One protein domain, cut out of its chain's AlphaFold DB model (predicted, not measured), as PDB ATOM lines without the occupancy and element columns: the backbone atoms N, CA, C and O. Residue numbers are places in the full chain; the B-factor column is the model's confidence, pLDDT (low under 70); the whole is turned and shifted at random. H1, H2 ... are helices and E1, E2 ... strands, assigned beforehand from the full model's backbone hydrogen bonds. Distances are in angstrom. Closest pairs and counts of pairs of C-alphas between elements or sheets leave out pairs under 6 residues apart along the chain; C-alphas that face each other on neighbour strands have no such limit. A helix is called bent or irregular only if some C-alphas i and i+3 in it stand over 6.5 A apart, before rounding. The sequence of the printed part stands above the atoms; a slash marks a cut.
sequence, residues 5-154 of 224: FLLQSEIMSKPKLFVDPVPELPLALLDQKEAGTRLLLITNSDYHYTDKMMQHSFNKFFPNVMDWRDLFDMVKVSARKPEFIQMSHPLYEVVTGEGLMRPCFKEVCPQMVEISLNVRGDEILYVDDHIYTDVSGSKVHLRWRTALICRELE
ATOM      1  N   PHE A   5     309.526 320.629 345.886       67.25
ATOM      2  CA  PHE A   5     309.174 321.497 347.016       67.25
ATOM      3  C   PHE A   5     307.681 321.858 347.097       67.25
ATOM      4  O   PHE A   5     307.142 322.012 348.191       67.25
ATOM      5  N   LEU A   6     306.995 321.984 345.957       75.44
ATOM      6  CA  LEU A   6     305.556 322.278 345.927       75.44
ATOM      7  C   LEU A   6     304.743 321.076 346.412       75.44
ATOM      8  O   LEU A   6     303.817 321.251 347.198       75.44
ATOM      9  N   LEU A   7     305.138 319.867 346.002       84.81
ATOM     10  CA  LEU A   7     304.476 318.633 346.423       84.81
ATOM     11  C   LEU A   7     304.639 318.393 347.929       84.81
ATOM     12  O   LEU A   7     303.659 318.139 348.624       84.81
ATOM     13  N   GLN A   8     305.863 318.523 348.449       86.69
ATOM     14  CA  GLN A   8     306.121 318.355 349.881       86.69
ATOM     15  C   GLN A   8     305.330 319.361 350.726       86.69
ATOM     16  O   GLN A   8     304.719 318.978 351.722       86.69
ATOM     17  N   SER A   9     305.279 320.625 350.298       86.12
ATOM     18  CA  SER A   9     304.501 321.670 350.972       86.12
ATOM     19  C   SER A   9     302.998 321.357 350.994       86.12
ATOM     20  O   SER A   9     302.346 321.474 352.035       86.12
ATOM     21  N   GLU A  10     302.443 320.888 349.873       89.81
ATOM     22  CA  GLU A  10     301.033 320.504 349.787       89.81
ATOM     23  C   GLU A  10     300.705 319.335 350.727       89.81
ATOM     24  O   GLU A  10     299.758 319.429 351.517       89.81
ATOM     25  N   ILE A  11     301.528 318.283 350.723       89.81
ATOM     26  CA  ILE A  11     301.361 317.123 351.609       89.81
ATOM     27  C   ILE A  11     301.458 317.545 353.080       89.81
ATOM     28  O   ILE A  11     300.594 317.194 353.882       89.81
ATOM     29  N   MET A  12     302.454 318.362 353.443       89.19
ATOM     30  CA  MET A  12     302.615 318.884 354.806       89.19
ATOM     31  C   MET A  12     301.419 319.717 355.274       89.19
ATOM     32  O   MET A  12     301.100 319.709 356.466       89.19
ATOM     33  N   SER A  13     300.751 320.423 354.356       91.75
ATOM     34  CA  SER A  13     299.562 321.218 354.674       91.75
ATOM     35  C   SER A  13     298.334 320.352 354.984       91.75
ATOM     36  O   SER A  13     297.488 320.752 355.787       91.75
ATOM     37  N   LYS A  14     298.230 319.157 354.381       91.94
ATOM     38  CA  LYS A  14     297.065 318.260 354.488       91.94
ATOM     39  C   LYS A  14     297.472 316.777 354.563       91.94
ATOM     40  O   LYS A  14     297.023 315.984 353.738       91.94
ATOM     41  N   PRO A  15     298.240 316.351 355.582       89.44
ATOM     42  CA  PRO A  15     298.804 314.998 355.631       89.44
ATOM     43  C   PRO A  15     297.736 313.898 355.621       89.44
ATOM     44  O   PRO A  15     297.921 312.870 354.983       89.44
ATOM     45  N   LYS A  16     296.569 314.150 356.230       89.31
ATOM     46  CA  LYS A  16     295.439 313.205 356.277       89.31
ATOM     47  C   LYS A  16     294.893 312.787 354.905       89.31
ATOM     48  O   LYS A  16     294.162 311.810 354.847       89.31
ATOM     49  N   LEU A  17     295.159 313.552 353.843       91.62
ATOM     50  CA  LEU A  17     294.704 313.224 352.486       91.62
ATOM     51  C   LEU A  17     295.679 312.313 351.734       91.62
ATOM     52  O   LEU A  17     295.299 311.738 350.722       91.62
ATOM     53  N   PHE A  18     296.926 312.228 352.196       89.31
ATOM     54  CA  PHE A  18     298.018 311.567 351.477       89.31
ATOM     55  C   PHE A  18     298.672 310.445 352.283       89.31
ATOM     56  O   PHE A  18     299.427 309.654 351.726       89.31
ATOM     57  N   VAL A  19     298.425 310.399 353.593       89.38
ATOM     58  CA  VAL A  19     299.043 309.450 354.513       89.38
ATOM     59  C   VAL A  19     297.955 308.722 355.282       89.38
ATOM     60  O   VAL A  19     297.324 309.289 356.181       89.38
ATOM     61  N   ASP A  20     297.776 307.451 354.944       88.62
ATOM     62  CA  ASP A  20     296.911 306.556 355.695       88.62
ATOM     63  C   ASP A  20     297.590 306.178 357.018       88.62
ATOM     64  O   ASP A  20     298.746 305.742 357.029       88.62
ATOM     65  N   PRO A  21     296.921 306.374 358.164       86.69
ATOM     66  CA  PRO A  21     297.463 305.942 359.437       86.69
ATOM     67  C   PRO A  21     297.513 304.417 359.521       86.69
ATOM     68  O   PRO A  21     296.515 303.754 359.255       86.69
ATOM     69  N   VAL A  22     298.633 303.895 360.016       90.00
ATOM     70  CA  VAL A  22     298.788 302.484 360.393       90.00
ATOM     71  C   VAL A  22     299.070 302.436 361.899       90.00
ATOM     72  O   VAL A  22     300.230 302.567 362.292       90.00
ATOM     73  N   PRO A  23     298.034 302.355 362.758       89.69
ATOM     74  CA  PRO A  23     298.188 302.409 364.216       89.69
ATOM     75  C   PRO A  23     299.128 301.343 364.788       89.69
ATOM     76  O   PRO A  23     299.776 301.569 365.806       89.69
ATOM     77  N   GLU A  24     299.210 300.191 364.129       92.19
ATOM     78  CA  GLU A  24     300.006 299.048 364.563       92.19
ATOM     79  C   GLU A  24     301.503 299.251 364.298       92.19
ATOM     80  O   GLU A  24     302.326 298.677 365.003       92.19
ATOM     81  N   LEU A  25     301.880 300.078 363.315       92.06
ATOM     82  CA  LEU A  25     303.278 300.253 362.908       92.06
ATOM     83  C   LEU A  25     304.147 300.897 364.010       92.06
ATOM     84  O   LEU A  25     305.209 300.345 364.308       92.06
ATOM     85  N   PRO A  26     303.747 302.017 364.647       92.81
ATOM     86  CA  PRO A  26     304.510 302.596 365.752       92.81
ATOM     87  C   PRO A  26     304.677 301.632 366.925       92.81
ATOM     88  O   PRO A  26     305.765 301.558 367.491       92.81
ATOM     89  N   LEU A  27     303.625 300.878 367.259       92.19
ATOM     90  CA  LEU A  27     303.645 299.907 368.352       92.19
ATOM     91  C   LEU A  27     304.551 298.717 368.022       92.19
ATOM     92  O   LEU A  27     305.402 298.366 368.825       92.19
ATOM     93  N   ALA A  28     304.459 298.171 366.809       94.06
ATOM     94  CA  ALA A  28     305.322 297.078 366.377       94.06
ATOM     95  C   ALA A  28     306.806 297.473 366.395       94.06
ATOM     96  O   ALA A  28     307.655 296.678 366.792       94.06
ATOM     97  N   LEU A  29     307.140 298.701 365.986       94.44
ATOM     98  CA  LEU A  29     308.511 299.204 366.075       94.44
ATOM     99  C   LEU A  29     308.937 299.451 367.525       94.44
ATOM    100  O   LEU A  29     310.082 299.168 367.873       94.44
ATOM    101  N   LEU A  30     308.036 299.930 368.383       93.19
ATOM    102  CA  LEU A  30     308.313 300.065 369.810       93.19
ATOM    103  C   LEU A  30     308.631 298.703 370.442       93.19
ATOM    104  O   LEU A  30     309.663 298.579 371.095       93.19
ATOM    105  N   ASP A  31     307.837 297.671 370.146       94.38
ATOM    106  CA  ASP A  31     308.083 296.300 370.604       94.38
ATOM    107  C   ASP A  31     309.463 295.794 370.146       94.38
ATOM    108  O   ASP A  31     310.192 295.167 370.914       94.38
ATOM    109  N   GLN A  32     309.871 296.098 368.903       94.62
ATOM    110  CA  GLN A  32     311.218 295.764 368.422       94.62
ATOM    111  C   GLN A  32     312.303 296.465 369.242       94.62
ATOM    112  O   GLN A  32     313.299 295.828 369.603       94.62
ATOM    113  N   LYS A  33     312.123 297.756 369.540       92.69
ATOM    114  CA  LYS A  33     313.070 298.530 370.347       92.69
ATOM    115  C   LYS A  33     313.187 297.971 371.762       92.69
ATOM    116  O   LYS A  33     314.298 297.770 372.251       92.69
ATOM    117  N   GLU A  34     312.061 297.683 372.406       93.25
ATOM    118  CA  GLU A  34     312.008 297.118 373.759       93.25
ATOM    119  C   GLU A  34     312.590 295.700 373.825       93.25
ATOM    120  O   GLU A  34     313.215 295.331 374.821       93.25
ATOM    121  N   ALA A  35     312.496 294.933 372.735       96.00
ATOM    122  CA  ALA A  35     313.182 293.651 372.577       96.00
ATOM    123  C   ALA A  35     314.712 293.777 372.392       96.00
ATOM    124  O   ALA A  35     315.405 292.765 372.268       96.00
ATOM    125  N   GLY A  36     315.257 294.999 372.380       92.75
ATOM    126  CA  GLY A  36     316.687 295.282 372.245       92.75
ATOM    127  C   GLY A  36     317.159 295.501 370.805       92.75
ATOM    128  O   GLY A  36     318.367 295.595 370.569       92.75
ATOM    129  N   THR A  37     316.244 295.595 369.837       93.75
ATOM    130  CA  THR A  37     316.604 295.931 368.455       93.75
ATOM    131  C   THR A  37     316.902 297.419 368.333       93.75
ATOM    132  O   THR A  37     316.130 298.259 368.783       93.75
ATOM    133  N   ARG A  38     318.009 297.759 367.669       92.75
ATOM    134  CA  ARG A  38     318.321 299.154 367.341       92.75
ATOM    135  C   ARG A  38     317.641 299.578 366.054       92.75
ATOM    136  O   ARG A  38     317.747 298.883 365.043       92.75
ATOM    137  N   LEU A  39     316.976 300.725 366.091       93.38
ATOM    138  CA  LEU A  39     316.190 301.251 364.983       93.38
ATOM    139  C   LEU A  39     316.866 302.469 364.368       93.38
ATOM    140  O   LEU A  39     317.281 303.397 365.059       93.38
ATOM    141  N   LEU A  40     316.942 302.475 363.041       91.81
ATOM    142  CA  LEU A  40     317.500 303.577 362.273       91.81
ATOM    143  C   LEU A  40     316.480 304.058 361.249       91.81
ATOM    144  O   LEU A  40     315.836 303.247 360.586       91.81
ATOM    145  N   LEU A  41     316.390 305.374 361.072       91.81
ATOM    146  CA  LEU A  41     315.622 305.991 359.996       91.81
ATOM    147  C   LEU A  41     316.580 306.645 359.003       91.81
ATOM    148  O   LEU A  41     317.349 307.526 359.379       91.81
ATOM    149  N   ILE A  42     316.523 306.245 357.733       88.44
ATOM    150  CA  ILE A  42     317.351 306.812 356.662       88.44
ATOM    151  C   ILE A  42     316.436 307.273 355.530       88.44
ATOM    152  O   ILE A  42     315.836 306.458 354.836       88.44
ATOM    153  N   THR A  43     316.330 308.586 355.330       88.88
ATOM    154  CA  THR A  43     315.396 309.194 354.373       88.88
ATOM    155  C   THR A  43     316.069 310.224 353.472       88.88
ATOM    156  O   THR A  43     316.976 310.946 353.888       88.88
ATOM    157  N   ASN A  44     315.612 310.303 352.220       88.44
ATOM    158  CA  ASN A  44     316.025 311.338 351.269       88.44
ATOM    159  C   ASN A  44     315.346 312.688 351.524       88.44
ATOM    160  O   ASN A  44     315.827 313.702 351.020       88.44
ATOM    161  N   SER A  45     314.260 312.708 352.298       89.75
ATOM    162  CA  SER A  45     313.559 313.936 352.669       89.75
ATOM    163  C   SER A  45     314.367 314.771 353.656       89.75
ATOM    164  O   SER A  45     315.162 314.242 354.436       89.75
ATOM    165  N   ASP A  46     314.134 316.082 353.647       89.44
ATOM    166  CA  ASP A  46     314.716 316.980 354.638       89.44
ATOM    167  C   ASP A  46     314.103 316.780 356.032       89.44
ATOM    168  O   ASP A  46     313.134 316.038 356.235       89.44
ATOM    169  N   TYR A  47     314.701 317.450 357.015       89.44
ATOM    170  CA  TYR A  47     314.277 317.361 358.403       89.44
ATOM    171  C   TYR A  47     312.850 317.861 358.635       89.44
ATOM    172  O   TYR A  47     312.095 317.192 359.332       89.44
ATOM    173  N   HIS A  48     312.460 318.999 358.057       90.25
ATOM    174  CA  HIS A  48     311.155 319.608 358.328       90.25
ATOM    175  C   HIS A  48     310.007 318.752 357.804       90.25
ATOM    176  O   HIS A  48     309.010 318.550 358.501       90.25
ATOM    177  N   TYR A  49     310.157 318.227 356.589       91.44
ATOM    178  CA  TYR A  49     309.195 317.302 356.015       91.44
ATOM    179  C   TYR A  49     309.115 316.022 356.848       91.44
ATOM    180  O   TYR A  49     308.023 315.599 357.231       91.44
ATOM    181  N   THR A  50     310.272 315.434 357.173       92.31
ATOM    182  CA  THR A  50     310.349 314.192 357.957       92.31
ATOM    183  C   THR A  50     309.701 314.368 359.324       92.31
ATOM    184  O   THR A  50     308.824 313.591 359.681       92.31
ATOM    185  N   ASP A  51     310.055 315.418 360.059       91.88
ATOM    186  CA  ASP A  51     309.505 315.700 361.381       91.88
ATOM    187  C   ASP A  51     307.982 315.859 361.345       91.88
ATOM    188  O   ASP A  51     307.266 315.237 362.130       91.88
ATOM    189  N   LYS A  52     307.460 316.614 360.369       91.88
ATOM    190  CA  LYS A  52     306.016 316.818 360.226       91.88
ATOM    191  C   LYS A  52     305.269 315.518 359.929       91.88
ATOM    192  O   LYS A  52     304.202 315.285 360.503       91.88
ATOM    193  N   MET A  53     305.800 314.696 359.024       93.25
ATOM    194  CA  MET A  53     305.188 313.417 358.656       93.25
ATOM    195  C   MET A  53     305.274 312.408 359.799       93.25
ATOM    196  O   MET A  53     304.275 311.770 360.122       93.25
ATOM    197  N   MET A  54     306.425 312.301 360.462       92.81
ATOM    198  CA  MET A  54     306.619 311.370 361.571       92.81
ATOM    199  C   MET A  54     305.738 311.732 362.769       92.81
ATOM    200  O   MET A  54     305.038 310.860 363.277       92.81
ATOM    201  N   GLN A  55     305.638 313.012 363.148       91.50
ATOM    202  CA  GLN A  55     304.689 313.446 364.182       91.50
ATOM    203  C   GLN A  55     303.237 313.100 363.817       91.50
ATOM    204  O   GLN A  55     302.456 312.682 364.672       91.50
ATOM    205  N   HIS A  56     302.859 313.259 362.544       90.94
ATOM    206  CA  HIS A  56     301.511 312.929 362.086       90.94
ATOM    207  C   HIS A  56     301.215 311.423 362.126       90.94
ATOM    208  O   HIS A  56     300.087 311.027 362.446       90.94
ATOM    209  N   SER A  57     302.196 310.598 361.765       91.62
ATOM    210  CA  SER A  57     302.027 309.155 361.583       91.62
ATOM    211  C   SER A  57     302.298 308.342 362.843       91.62
ATOM    212  O   SER A  57     301.665 307.308 363.004       91.62
ATOM    213  N   PHE A  58     303.177 308.803 363.738       92.19
ATOM    214  CA  PHE A  58     303.649 308.038 364.896       92.19
ATOM    215  C   PHE A  58     303.144 308.589 366.229       92.19
ATOM    216  O   PHE A  58     302.511 307.851 366.979       92.19
ATOM    217  N   ASN A  59     303.360 309.879 366.521       90.69
ATOM    218  CA  ASN A  59     303.162 310.421 367.877       90.69
ATOM    219  C   ASN A  59     301.743 310.220 368.429       90.69
ATOM    220  O   ASN A  59     301.567 310.069 369.631       90.69
ATOM    221  N   LYS A  60     300.721 310.186 367.566       87.56
ATOM    222  CA  LYS A  60     299.325 309.960 367.985       87.56
ATOM    223  C   LYS A  60     299.045 308.545 368.515       87.56
ATOM    224  O   LYS A  60     297.967 308.325 369.056       87.56
ATOM    225  N   PHE A  61     299.970 307.609 368.322       88.31
ATOM    226  CA  PHE A  61     299.822 306.200 368.688       88.31
ATOM    227  C   PHE A  61     300.750 305.759 369.822       88.31
ATOM    228  O   PHE A  61     300.585 304.649 370.324       88.31
ATOM    229  N   PHE A  62     301.694 306.600 370.253       84.75
ATOM    230  CA  PHE A  62     302.540 306.268 371.394       84.75
ATOM    231  C   PHE A  62     301.834 306.525 372.732       84.75
ATOM    232  O   PHE A  62     301.057 307.478 372.858       84.75
ATOM    233  N   PRO A  63     302.107 305.703 373.760       75.25
ATOM    234  CA  PRO A  63     301.661 305.980 375.116       75.25
ATOM    235  C   PRO A  63     302.473 307.141 375.728       75.25
ATOM    236  O   PRO A  63     303.699 307.101 375.764       75.25
ATOM    237  N   ASN A  64     301.787 308.146 376.291       69.50
ATOM    238  CA  ASN A  64     302.381 309.307 376.983       69.50
ATOM    239  C   ASN A  64     303.336 310.163 376.109       69.50
ATOM    240  O   ASN A  64     303.278 310.118 374.888       69.50
ATOM    241  N   VAL A  65     304.151 311.021 376.744       74.25
ATOM    242  CA  VAL A  65     304.992 312.106 376.175       74.25
ATOM    243  C   VAL A  65     306.180 311.592 375.329       74.25
ATOM    244  O   VAL A  65     307.255 312.180 375.355       74.25
ATOM    245  N   MET A  66     306.031 310.471 374.625       86.06
ATOM    246  CA  MET A  66     307.061 309.931 373.739       86.06
ATOM    247  C   MET A  66     306.980 310.599 372.364       86.06
ATOM    248  O   MET A  66     305.905 310.679 371.761       86.06
ATOM    249  N   ASP A  67     308.121 311.057 371.858       89.25
ATOM    250  CA  ASP A  67     308.243 311.568 370.497       89.25
ATOM    251  C   ASP A  67     308.758 310.476 369.551       89.25
ATOM    252  O   ASP A  67     309.481 309.562 369.951       89.25
ATOM    253  N   TRP A  68     308.432 310.569 368.260       92.50
ATOM    254  CA  TRP A  68     308.951 309.642 367.253       92.50
ATOM    255  C   TRP A  68     310.478 309.565 367.237       92.50
ATOM    256  O   TRP A  68     311.021 308.520 366.889       92.50
ATOM    257  N   ARG A  69     311.185 310.637 367.614       90.88
ATOM    258  CA  ARG A  69     312.653 310.628 367.676       90.88
ATOM    259  C   ARG A  69     313.176 309.680 368.742       90.88
ATOM    260  O   ARG A  69     314.213 309.066 368.520       90.88
ATOM    261  N   ASP A  70     312.441 309.503 369.836       90.50
ATOM    262  CA  ASP A  70     312.816 308.583 370.911       90.50
ATOM    263  C   ASP A  70     312.758 307.122 370.451       90.50
ATOM    264  O   ASP A  70     313.385 306.259 371.064       90.50
ATOM    265  N   LEU A  71     312.049 306.821 369.356       92.12
ATOM    266  CA  LEU A  71     311.986 305.481 368.772       92.12
ATOM    267  C   LEU A  71     313.299 305.091 368.071       92.12
ATOM    268  O   LEU A  71     313.704 303.932 368.144       92.12
ATOM    269  N   PHE A  72     314.014 306.029 367.453       92.50
ATOM    270  CA  PHE A  72     315.174 305.719 366.610       92.50
ATOM    271  C   PHE A  72     316.498 306.038 367.309       92.50
ATOM    272  O   PHE A  72     316.695 307.128 367.832       92.50
ATOM    273  N   ASP A  73     317.445 305.102 367.268       89.25
ATOM    274  CA  ASP A  73     318.811 305.295 367.772       89.25
ATOM    275  C   ASP A  73     319.640 306.200 366.851       89.25
ATOM    276  O   ASP A  73     320.605 306.833 367.276       89.25
ATOM    277  N   MET A  74     319.272 306.261 365.568       87.50
ATOM    278  CA  MET A  74     319.888 307.149 364.590       87.50
ATOM    279  C   MET A  74     318.876 307.575 363.528       87.50
ATOM    280  O   MET A  74     318.193 306.743 362.932       87.50
ATOM    281  N   VAL A  75     318.835 308.874 363.235       88.94
ATOM    282  CA  VAL A  75     318.030 309.437 362.147       88.94
ATOM    283  C   VAL A  75     318.945 310.164 361.168       88.94
ATOM    284  O   VAL A  75     319.609 311.136 361.523       88.94
ATOM    285  N   LYS A  76     318.962 309.706 359.916       86.12
ATOM    286  CA  LYS A  76     319.650 310.347 358.795       86.12
ATOM    287  C   LYS A  76     318.622 310.894 357.810       86.12
ATOM    288  O   LYS A  76     317.982 310.142 357.081       86.12
ATOM    289  N   VAL A  77     318.507 312.215 357.772       89.00
ATOM    290  CA  VAL A  77     317.719 312.959 356.778       89.00
ATOM    291  C   VAL A  77     318.600 313.397 355.611       89.00
ATOM    292  O   VAL A  77     319.829 313.376 355.718       89.00
ATOM    293  N   SER A  78     317.982 313.798 354.499       86.88
ATOM    294  CA  SER A  78     318.675 314.237 353.282       86.88
ATOM    295  C   SER A  78     319.760 313.250 352.836       86.88
ATOM    296  O   SER A  78     320.858 313.650 352.449       86.88
ATOM    297  N   ALA A  79     319.475 311.949 352.935       83.31
ATOM    298  CA  ALA A  79     320.475 310.904 352.761       83.31
ATOM    299  C   ALA A  79     321.056 310.851 351.341       83.31
ATOM    300  O   ALA A  79     322.210 310.472 351.199       83.31
ATOM    301  N   ARG A  80     320.303 311.271 350.316       82.25
ATOM    302  CA  ARG A  80     320.687 311.176 348.893       82.25
ATOM    303  C   ARG A  80     320.964 309.743 348.438       82.25
ATOM    304  O   ARG A  80     321.864 309.481 347.655       82.25
ATOM    305  N   LYS A  81     320.190 308.782 348.923       83.06
ATOM    306  CA  LYS A  81     320.160 307.429 348.366       83.06
ATOM    307  C   LYS A  81     319.880 307.497 346.853       83.06
ATOM    308  O   LYS A  81     318.987 308.261 346.470       83.06
ATOM    309  N   PRO A  82     320.616 306.755 346.002       76.88
ATOM    310  CA  PRO A  82     321.537 305.656 346.333       76.88
ATOM    311  C   PRO A  82     322.973 306.082 346.692       76.88
ATOM    312  O   PRO A  82     323.777 305.249 347.108       76.88
ATOM    313  N   GLU A  83     323.323 307.361 346.547       78.56
ATOM    314  CA  GLU A  83     324.693 307.880 346.703       78.56
ATOM    315  C   GLU A  83     325.242 307.626 348.111       78.56
ATOM    316  O   GLU A  83     326.413 307.285 348.262       78.56
ATOM    317  N   PHE A  84     324.387 307.698 349.137       76.19
ATOM    318  CA  PHE A  84     324.742 307.349 350.517       76.19
ATOM    319  C   PHE A  84     325.376 305.963 350.657       76.19
ATOM    320  O   PHE A  84     326.269 305.779 351.477       76.19
ATOM    321  N   ILE A  85     324.906 304.989 349.878       71.88
ATOM    322  CA  ILE A  85     325.348 303.596 349.976       71.88
ATOM    323  C   ILE A  85     326.735 303.421 349.340       71.88
ATOM    324  O   ILE A  85     327.478 302.510 349.702       71.88
ATOM    325  N   GLN A  86     327.091 304.301 348.402       69.06
ATOM    326  CA  GLN A  86     328.278 304.172 347.557       69.06
ATOM    327  C   GLN A  86     329.410 305.127 347.955       69.06
ATOM    328  O   GLN A  86     330.578 304.801 347.755       69.06
ATOM    329  N   MET A  87     329.088 306.308 348.493       68.50
ATOM    330  CA  MET A  87     330.041 307.401 348.696       68.50
ATOM    331  C   MET A  87     329.893 308.047 350.076       68.50
ATOM    332  O   MET A  87     328.790 308.172 350.618       68.50
ATOM    333  N   SER A  88     331.010 308.513 350.641       65.88
ATOM    334  CA  SER A  88     331.000 309.310 351.866       65.88
ATOM    335  C   SER A  88     330.541 310.742 351.573       65.88
ATOM    336  O   SER A  88     330.889 311.332 350.552       65.88
ATOM    337  N   HIS A  89     329.721 311.298 352.467       67.44
ATOM    338  CA  HIS A  89     329.229 312.672 352.371       67.44
ATOM    339  C   HIS A  89     329.467 313.417 353.693       67.44
ATOM    340  O   HIS A  89     329.380 312.791 354.762       67.44
ATOM    341  N   PRO A  90     329.718 314.742 353.652       63.69
ATOM    342  CA  PRO A  90     329.791 315.568 354.851       63.69
ATOM    343  C   PRO A  90     328.495 315.464 355.657       63.69
ATOM    344  O   PRO A  90     327.400 315.598 355.104       63.69
ATOM    345  N   LEU A  91     328.609 315.213 356.961       68.38
ATOM    346  CA  LEU A  91     327.459 315.109 357.847       68.38
ATOM    347  C   LEU A  91     327.163 316.460 358.498       68.38
ATOM    348  O   LEU A  91     328.064 317.191 358.907       68.38
ATOM    349  N   TYR A  92     325.878 316.744 358.662       68.56
ATOM    350  CA  TYR A  92     325.400 317.819 359.510       68.56
ATOM    351  C   TYR A  92     324.544 317.224 360.621       68.56
ATOM    352  O   TYR A  92     323.666 316.401 360.365       68.56
ATOM    353  N   GLU A  93     324.825 317.624 361.852       75.06
ATOM    354  CA  GLU A  93     324.003 317.286 363.007       75.06
ATOM    355  C   GLU A  93     322.888 318.322 363.127       75.06
ATOM    356  O   GLU A  93     323.152 319.526 363.106       75.06
ATOM    357  N   VAL A  94     321.643 317.867 363.250       73.56
ATOM    358  CA  VAL A  94     320.523 318.747 363.583       73.56
ATOM    359  C   VAL A  94     320.556 318.987 365.090       73.56
ATOM    360  O   VAL A  94     320.269 318.091 365.875       73.56
ATOM    361  N   VAL A  95     320.944 320.196 365.493       71.56
ATOM    362  CA  VAL A  95     321.231 320.549 366.898       71.56
ATOM    363  C   VAL A  95     319.997 321.090 367.622       71.56
ATOM    364  O   VAL A  95     319.977 321.187 368.845       71.56
ATOM    365  N   THR A  96     318.952 321.467 366.887       70.38
ATOM    366  CA  THR A  96     317.736 322.059 367.464       70.38
ATOM    367  C   THR A  96     316.487 321.428 366.869       70.38
ATOM    368  O   THR A  96     316.503 320.973 365.726       70.38
ATOM    369  N   GLY A  97     315.379 321.471 367.615       66.25
ATOM    370  CA  GLY A  97     314.061 321.070 367.109       66.25
ATOM    371  C   GLY A  97     313.572 321.904 365.918       66.25
ATOM    372  O   GLY A  97     312.665 321.476 365.215       66.25
ATOM    373  N   GLU A  98     314.194 323.059 365.666       71.00
ATOM    374  CA  GLU A  98     313.920 323.940 364.525       71.00
ATOM    375  C   GLU A  98     314.713 323.559 363.264       71.00
ATOM    376  O   GLU A  98     314.595 324.230 362.245       71.00
ATOM    377  N   GLY A  99     315.530 322.502 363.300       74.25
ATOM    378  CA  GLY A  99     316.281 322.047 362.127       74.25
ATOM    379  C   GLY A  99     317.630 322.736 361.916       74.25
ATOM    380  O   GLY A  99     318.263 322.519 360.884       74.25
ATOM    381  N   LEU A 100     318.113 323.545 362.873       78.75
ATOM    382  CA  LEU A 100     319.433 324.176 362.760       78.75
ATOM    383  C   LEU A 100     320.537 323.116 362.690       78.75
ATOM    384  O   LEU A 100     320.658 322.266 363.574       78.75
ATOM    385  N   MET A 101     321.369 323.215 361.657       80.94
ATOM    386  CA  MET A 101     322.423 322.254 361.360       80.94
ATOM    387  C   MET A 101     323.801 322.758 361.791       80.94
ATOM    388  O   MET A 101     324.186 323.889 361.495       80.94
ATOM    389  N   ARG A 102     324.581 321.888 362.431       74.94
ATOM    390  CA  ARG A 102     326.006 322.094 362.701       74.94
ATOM    391  C   ARG A 102     326.827 321.130 361.843       74.94
ATOM    392  O   ARG A 102     326.496 319.947 361.815       74.94
ATOM    393  N   PRO A 103     327.903 321.590 361.177       68.12
ATOM    394  CA  PRO A 103     328.823 320.685 360.499       68.12
ATOM    395  C   PRO A 103     329.383 319.670 361.496       68.12
ATOM    396  O   PRO A 103     329.973 320.047 362.511       68.12
ATOM    397  N   CYS A 104     329.206 318.388 361.208       63.16
ATOM    398  CA  CYS A 104     329.904 317.327 361.901       63.16
ATOM    399  C   CYS A 104     331.165 317.031 361.084       63.16
ATOM    400  O   CYS A 104     331.081 316.633 359.925       63.16
ATOM    401  N   PHE A 105     332.352 317.218 361.666       55.31
ATOM    402  CA  PHE A 105     333.637 316.986 360.982       55.31
ATOM    403  C   PHE A 105     333.944 315.492 360.734       55.31
ATOM    404  O   PHE A 105     335.097 315.112 360.551       55.31
ATOM    405  N   LYS A 106     332.920 314.633 360.748       57.78
ATOM    406  CA  LYS A 106     332.991 313.214 360.409       57.78
ATOM    407  C   LYS A 106     332.195 312.987 359.127       57.78
ATOM    408  O   LYS A 106     331.016 313.329 359.062       57.78
ATOM    409  N   GLU A 107     332.823 312.392 358.121       56.94
ATOM    410  CA  GLU A 107     332.098 311.888 356.956       56.94
ATOM    411  C   GLU A 107     331.331 310.618 357.351       56.94
ATOM    412  O   GLU A 107     331.902 309.713 357.959       56.94
ATOM    413  N   VAL A 108     330.036 310.535 357.027       61.72
ATOM    414  CA  VAL A 108     329.238 309.328 357.303       61.72
ATOM    415  C   VAL A 108     329.068 308.549 356.016       61.72
ATOM    416  O   VAL A 108     328.218 308.869 355.185       61.72
ATOM    417  N   CYS A 109     329.879 307.509 355.889       65.50
ATOM    418  CA  CYS A 109     329.615 306.385 355.010       65.50
ATOM    419  C   CYS A 109     328.777 305.327 355.753       65.50
ATOM    420  O   CYS A 109     328.676 305.365 356.983       65.50
ATOM    421  N   PRO A 110     328.181 304.355 355.054       68.06
ATOM    422  CA  PRO A 110     327.445 303.278 355.711       68.06
ATOM    423  C   PRO A 110     328.322 302.461 356.677       68.06
ATOM    424  O   PRO A 110     327.842 302.018 357.715       68.06
ATOM    425  N   GLN A 111     329.634 302.369 356.434       72.44
ATOM    426  CA  GLN A 111     330.584 301.774 357.382       72.44
ATOM    427  C   GLN A 111     330.682 302.575 358.693       72.44
ATOM    428  O   GLN A 111     330.932 302.008 359.750       72.44
ATOM    429  N   MET A 112     330.445 303.890 358.666       73.81
ATOM    430  CA  MET A 112     330.372 304.702 359.883       73.81
ATOM    431  C   MET A 112     329.118 304.372 360.699       73.81
ATOM    432  O   MET A 112     329.159 304.485 361.919       73.81
ATOM    433  N   VAL A 113     328.024 303.941 360.060       78.94
ATOM    434  CA  VAL A 113     326.834 303.439 360.770       78.94
ATOM    435  C   VAL A 113     327.183 302.155 361.523       78.94
ATOM    436  O   VAL A 113     326.907 302.062 362.718       78.94
ATOM    437  N   GLU A 114     327.872 301.221 360.862       82.50
ATOM    438  CA  GLU A 114     328.385 299.989 361.481       82.50
ATOM    439  C   GLU A 114     329.309 300.284 362.668       82.50
ATOM    440  O   GLU A 114     329.103 299.759 363.760       82.50
ATOM    441  N   ILE A 115     330.274 301.195 362.496       80.75
ATOM    442  CA  ILE A 115     331.219 301.584 363.553       80.75
ATOM    443  C   ILE A 115     330.508 302.300 364.706       80.75
ATOM    444  O   ILE A 115     330.753 301.985 365.868       80.75
ATOM    445  N   SER A 116     329.619 303.252 364.407       79.75
ATOM    446  CA  SER A 116     328.929 304.053 365.430       79.75
ATOM    447  C   SER A 116     328.001 303.201 366.286       79.75
ATOM    448  O   SER A 116     327.840 303.466 367.475       79.75
ATOM    449  N   LEU A 117     327.406 302.166 365.692       82.25
ATOM    450  CA  LEU A 117     326.562 301.216 366.402       82.25
ATOM    451  C   LEU A 117     327.336 299.981 366.875       82.25
ATOM    452  O   LEU A 117     326.767 299.148 367.574       82.25
ATOM    453  N   ASN A 118     328.624 299.847 366.566       86.50
ATOM    454  CA  ASN A 118     329.409 298.657 366.891       86.50
ATOM    455  C   ASN A 118     328.683 297.360 366.465       86.50
ATOM    456  O   ASN A 118     328.462 296.459 367.274       86.50
ATOM    457  N   VAL A 119     328.240 297.321 365.206       86.69
ATOM    458  CA  VAL A 119     327.599 296.164 364.557       86.69
ATOM    459  C   VAL A 119     328.340 295.809 363.285       86.69
ATOM    460  O   VAL A 119     328.990 296.655 362.676       86.69
ATOM    461  N   ARG A 120     328.205 294.561 362.857       86.00
ATOM    462  CA  ARG A 120     328.677 294.097 361.556       86.00
ATOM    463  C   ARG A 120     327.568 294.241 360.520       86.00
ATOM    464  O   ARG A 120     326.387 294.119 360.845       86.00
ATOM    465  N   GLY A 121     327.937 294.442 359.258       83.44
ATOM    466  CA  GLY A 121     326.966 294.573 358.172       83.44
ATOM    467  C   GLY A 121     325.928 293.442 358.091       83.44
ATOM    468  O   GLY A 121     324.756 293.721 357.867       83.44
ATOM    469  N   ASP A 122     326.294 292.182 358.361       87.56
ATOM    470  CA  ASP A 122     325.364 291.037 358.343       87.56
ATOM    471  C   ASP A 122     324.304 291.078 359.463       87.56
ATOM    472  O   ASP A 122     323.255 290.434 359.364       87.56
ATOM    473  N   GLU A 123     324.537 291.872 360.506       89.88
ATOM    474  CA  GLU A 123     323.602 292.079 361.611       89.88
ATOM    475  C   GLU A 123     322.538 293.128 361.264       89.88
ATOM    476  O   GLU A 123     321.445 293.095 361.830       89.88
ATOM    477  N   ILE A 124     322.794 293.986 360.270       88.88
ATOM    478  CA  ILE A 124     321.875 295.040 359.829       88.88
ATOM    479  C   ILE A 124     320.858 294.480 358.825       88.88
ATOM    480  O   ILE A 124     321.219 293.837 357.838       88.88
ATOM    481  N   LEU A 125     319.574 294.757 359.073       90.88
ATOM    482  CA  LEU A 125     318.483 294.567 358.117       90.88
ATOM    483  C   LEU A 125     318.017 295.932 357.605       90.88
ATOM    484  O   LEU A 125     317.462 296.730 358.353       90.88
ATOM    485  N   TYR A 126     318.232 296.179 356.320       87.50
ATOM    486  CA  TYR A 126     317.779 297.365 355.614       87.50
ATOM    487  C   TYR A 126     316.427 297.103 354.948       87.50
ATOM    488  O   TYR A 126     316.288 296.130 354.206       87.50
ATOM    489  N   VAL A 127     315.436 297.951 355.213       90.06
ATOM    490  CA  VAL A 127     314.065 297.797 354.709       90.06
ATOM    491  C   VAL A 127     313.697 299.021 353.880       90.06
ATOM    492  O   VAL A 127     313.845 300.142 354.361       90.06
ATOM    493  N   ASP A 128     313.234 298.809 352.650       87.31
ATOM    494  CA  ASP A 128     312.915 299.889 351.707       87.31
ATOM    495  C   ASP A 128     311.811 299.479 350.735       87.31
ATOM    496  O   ASP A 128     311.538 298.292 350.585       87.31
ATOM    497  N   ASP A 129     311.194 300.440 350.063       85.56
ATOM    498  CA  ASP A 129     310.195 300.248 349.010       85.56
ATOM    499  C   ASP A 129     310.790 300.388 347.593       85.56
ATOM    500  O   ASP A 129     310.170 299.978 346.611       85.56
ATOM    501  N   HIS A 130     312.026 300.885 347.456       78.69
ATOM    502  CA  HIS A 130     312.665 301.114 346.157       78.69
ATOM    503  C   HIS A 130     313.731 300.054 345.808       78.69
ATOM    504  O   HIS A 130     314.840 300.023 346.346       78.69
ATOM    505  N   ILE A 131     313.435 299.217 344.803       68.12
ATOM    506  CA  ILE A 131     314.317 298.130 344.320       68.12
ATOM    507  C   ILE A 131     315.657 298.656 343.783       68.12
ATOM    508  O   ILE A 131     316.718 298.083 344.048       68.12
ATOM    509  N   TYR A 132     315.602 299.721 342.980       57.75
ATOM    510  CA  TYR A 132     316.724 300.150 342.141       57.75
ATOM    511  C   TYR A 132     317.761 301.000 342.868       57.75
ATOM    512  O   TYR A 132     318.929 300.977 342.482       57.75
ATOM    513  N   THR A 133     317.359 301.738 343.901       58.84
ATOM    514  CA  THR A 133     318.271 302.614 344.637       58.84
ATOM    515  C   THR A 133     319.000 301.866 345.746       58.84
ATOM    516  O   THR A 133     320.206 302.052 345.894       58.84
ATOM    517  N   ASP A 134     318.339 300.948 346.463       57.69
ATOM    518  CA  ASP A 134     318.865 300.567 347.778       57.69
ATOM    519  C   ASP A 134     319.169 299.073 347.986       57.69
ATOM    520  O   ASP A 134     320.044 298.731 348.786       57.69
ATOM    521  N   VAL A 135     318.555 298.157 347.228       55.16
ATOM    522  CA  VAL A 135     318.736 296.704 347.446       55.16
ATOM    523  C   VAL A 135     319.990 296.146 346.757       55.16
ATOM    524  O   VAL A 135     320.638 295.235 347.278       55.16
ATOM    525  N   SER A 136     320.370 296.683 345.596       54.72
ATOM    526  CA  SER A 136     321.565 296.239 344.859       54.72
ATOM    527  C   SER A 136     322.856 296.803 345.466       54.72
ATOM    528  O   SER A 136     323.833 296.073 345.632       54.72
ATOM    529  N   GLY A 137     322.852 298.079 345.863       57.59
ATOM    530  CA  GLY A 137     324.017 298.754 346.436       57.59
ATOM    531  C   GLY A 137     324.430 298.190 347.797       57.59
ATOM    532  O   GLY A 137     325.613 297.909 348.003       57.59
ATOM    533  N   SER A 138     323.463 297.978 348.697       56.41
ATOM    534  CA  SER A 138     323.701 297.515 350.074       56.41
ATOM    535  C   SER A 138     324.196 296.066 350.133       56.41
ATOM    536  O   SER A 138     325.143 295.769 350.865       56.41
ATOM    537  N   LYS A 139     323.646 295.173 349.295       56.53
ATOM    538  CA  LYS A 139     324.126 293.785 349.172       56.53
ATOM    539  C   LYS A 139     325.555 293.699 348.647       56.53
ATOM    540  O   LYS A 139     326.337 292.901 349.157       56.53
ATOM    541  N   VAL A 140     325.890 294.490 347.627       57.44
ATOM    542  CA  VAL A 140     327.193 294.397 346.947       57.44
ATOM    543  C   VAL A 140     328.313 295.032 347.777       57.44
ATOM    544  O   VAL A 140     329.416 294.492 347.802       57.44
ATOM    545  N   HIS A 141     328.041 296.130 348.491       61.91
ATOM    546  CA  HIS A 141     329.095 296.917 349.145       61.91
ATOM    547  C   HIS A 141     329.141 296.780 350.674       61.91
ATOM    548  O   HIS A 141     330.203 297.000 351.251       61.91
ATOM    549  N   LEU A 142     328.035 296.409 351.333       68.81
ATOM    550  CA  LEU A 142     327.899 296.521 352.796       68.81
ATOM    551  C   LEU A 142     327.517 295.215 353.504       68.81
ATOM    552  O   LEU A 142     327.549 295.150 354.725       68.81
ATOM    553  N   ARG A 143     327.173 294.153 352.761       80.19
ATOM    554  CA  ARG A 143     326.690 292.864 353.310       80.19
ATOM    555  C   ARG A 143     325.438 292.974 354.191       80.19
ATOM    556  O   ARG A 143     325.114 292.019 354.897       80.19
ATOM    557  N   TRP A 144     324.723 294.095 354.131       86.50
ATOM    558  CA  TRP A 144     323.469 294.262 354.857       86.50
ATOM    559  C   TRP A 144     322.431 293.286 354.317       86.50
ATOM    560  O   TRP A 144     322.323 293.064 353.105       86.50
ATOM    561  N   ARG A 145     321.649 292.695 355.221       88.31
ATOM    562  CA  ARG A 145     320.439 291.974 354.829       88.31
ATOM    563  C   ARG A 145     319.436 293.007 354.328       88.31
ATOM    564  O   ARG A 145     319.363 294.103 354.867       88.31
ATOM    565  N   THR A 146     318.659 292.671 353.306       86.12
ATOM    566  CA  THR A 146     317.685 293.599 352.713       86.12
ATOM    567  C   THR A 146     316.298 292.978 352.711       86.12
ATOM    568  O   THR A 146     316.156 291.839 352.258       86.12
ATOM    569  N   ALA A 147     315.285 293.733 353.113       89.56
ATOM    570  CA  ALA A 147     313.885 293.432 352.855       89.56
ATOM    571  C   ALA A 147     313.283 294.529 351.970       89.56
ATOM    572  O   ALA A 147     313.696 295.687 352.037       89.56
ATOM    573  N   LEU A 148     312.328 294.143 351.129       89.56
ATOM    574  CA  LEU A 148     311.636 295.040 350.215       89.56
ATOM    575  C   LEU A 148     310.156 295.092 350.599       89.56
ATOM    576  O   LEU A 148     309.533 294.044 350.779       89.56
ATOM    577  N   ILE A 149     309.609 296.296 350.711       90.12
ATOM    578  CA  ILE A 149     308.183 296.548 350.897       90.12
ATOM    579  C   ILE A 149     307.564 296.715 349.506       90.12
ATOM    580  O   ILE A 149     307.847 297.687 348.815       90.12
ATOM    581  N   CYS A 150     306.713 295.772 349.099       91.12
ATOM    582  CA  CYS A 150     305.964 295.834 347.840       91.12
ATOM    583  C   CYS A 150     304.472 295.946 348.147       91.12
ATOM    584  O   CYS A 150     303.853 294.950 348.516       91.12
ATOM    585  N   ARG A 151     303.894 297.142 347.997       88.94
ATOM    586  CA  ARG A 151     302.466 297.371 348.289       88.94
ATOM    587  C   ARG A 151     301.567 296.712 347.245       88.94
ATOM    588  O   ARG A 151     300.524 296.165 347.574       88.94
ATOM    589  N   GLU A 152     302.018 296.706 346.000       91.19
ATOM    590  CA  GLU A 152     301.329 296.144 344.839       91.19
ATOM    591  C   GLU A 152     301.180 294.616 344.930       91.19
ATOM    592  O   GLU A 152     300.336 294.028 344.253       91.19
ATOM    593  N   LEU A 153     301.966 293.963 345.795       92.62
ATOM    594  CA  LEU A 153     301.958 292.511 345.944       92.62
ATOM    595  C   LEU A 153     300.614 291.982 346.464       92.62
ATOM    596  O   LEU A 153     300.208 290.882 346.093       92.62
ATOM    597  N   GLU A 154     299.913 292.744 347.305       92.38
ATOM    598  CA  GLU A 154     298.601 292.353 347.840       92.38
ATOM    599  C   GLU A 154     297.540 292.290 346.733       92.38
ATOM    600  O   GLU A 154     296.779 291.318 346.632       92.38
TER     601      GLU A 154
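What this domain is: This is residues 5 to 154 of the 224 residues of a protein of Raphanus sativus (UniProt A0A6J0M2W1). A broken row of three short strand pairs, E6 with E5, E1 with E2, and E3 with E4, runs through a rounded body; E1 and E2 are in its middle. H1, H2, H3 and H4 gather on one side of the row and H5, H6 and H7 on the other, while the bent hairpin of E3 and E4 makes one end. The printed part has 150 residues with seven named helices and six named strands, in the order H1 H2 E1 H3 H4 E2 H5 E3 E4 H6 E5 H7 E6, of mixed class. Sheets E1 E2 and E5 E6 are parallel, E3 E4 antiparallel. It is compact, with a radius of gyration of the C-alphas of 15.9 A and spans of 39 by 38 by 32 A.

Where its parts are: E3 is residues 89 to 94, 15.4 A long, and E4 residues 101 to 108, 15.2 A, bending by 89 degrees at residue 105. E1 is residues 40 to 42, E2 74 to 76, E5 125 to 128 and E6 145 to 148. H1, residues 5 to 13, begins at C-alpha 5 (309.174, 321.497, 347.016). H2 is residues 24 to 34, 15.2 A, H3 47 to 57, 15.1 A, and H4 68 to 71. H5 is residues 83 to 86, H6 110 to 117 and H7 131 to 141, 15.6 A; H7 is irregular, with C-alphas 133 and 136 7.2 A apart. E6 ends at C-alpha 148 (311.636, 295.040, 350.215).

How they stand to each other: E3 and E4 form a hairpin, antiparallel at 141 degrees, with N 93 and O 102 2.9 A apart. E2 and E3 are near each other, with 6 pairs of C-alphas within 10 A. E1 and E2 are parallel at 1 degrees, with N 76 and O 41 2.8 A apart; H3 and H4 come between them in a strand-helix-strand unit, two parallel neighbour strands with helices between, its crossover right-handed. E1 and E5 are near each other, with 7 such pairs. E5 and E6 are parallel at 24 degrees, with N 126 and O 145 2.8 A apart; with H7 they form a second such unit, also right-handed. The closest C-alphas of H7 and E6, Val 135 and Thr 146, are 6.2 A apart. H5 touches H7, closest at the C-alphas of Ile 85 and Gly 137, 6.1 A. H6 touches no helix; it is close to H5 but not clearly touching, with the C-alphas of Ile 85 and Pro 110 closest at 6.1 A. H1 touches H3, closest at the C-alphas of Met 12 and Lys 52, 6.7 A, the same way at a shallow tilt of 33 degrees, only just short of steep. H2 and H4 only just touch, with 3 pairs of C-alphas within 8 A, the closest those of Leu 30 and Leu 71, 6.6 A. Every O i to N i+4 pair is within hydrogen-bond range in H1, H2, H3 and H6, against 2 of 7 in H7, which has 1 of 8 O i to N i+3 pairs within range; H4 and H5 are too short for an i+4 pair.

The domain as a whole: The two C-alphas farthest apart, those of Phe 105 and Glu 154, are 44.8 A apart. The printed part has no cut and no long link. Mean pLDDT of the printed part is 82.2; 30 residues are under 70, among them 86 to 92, 103 to 110 and 131 to 142.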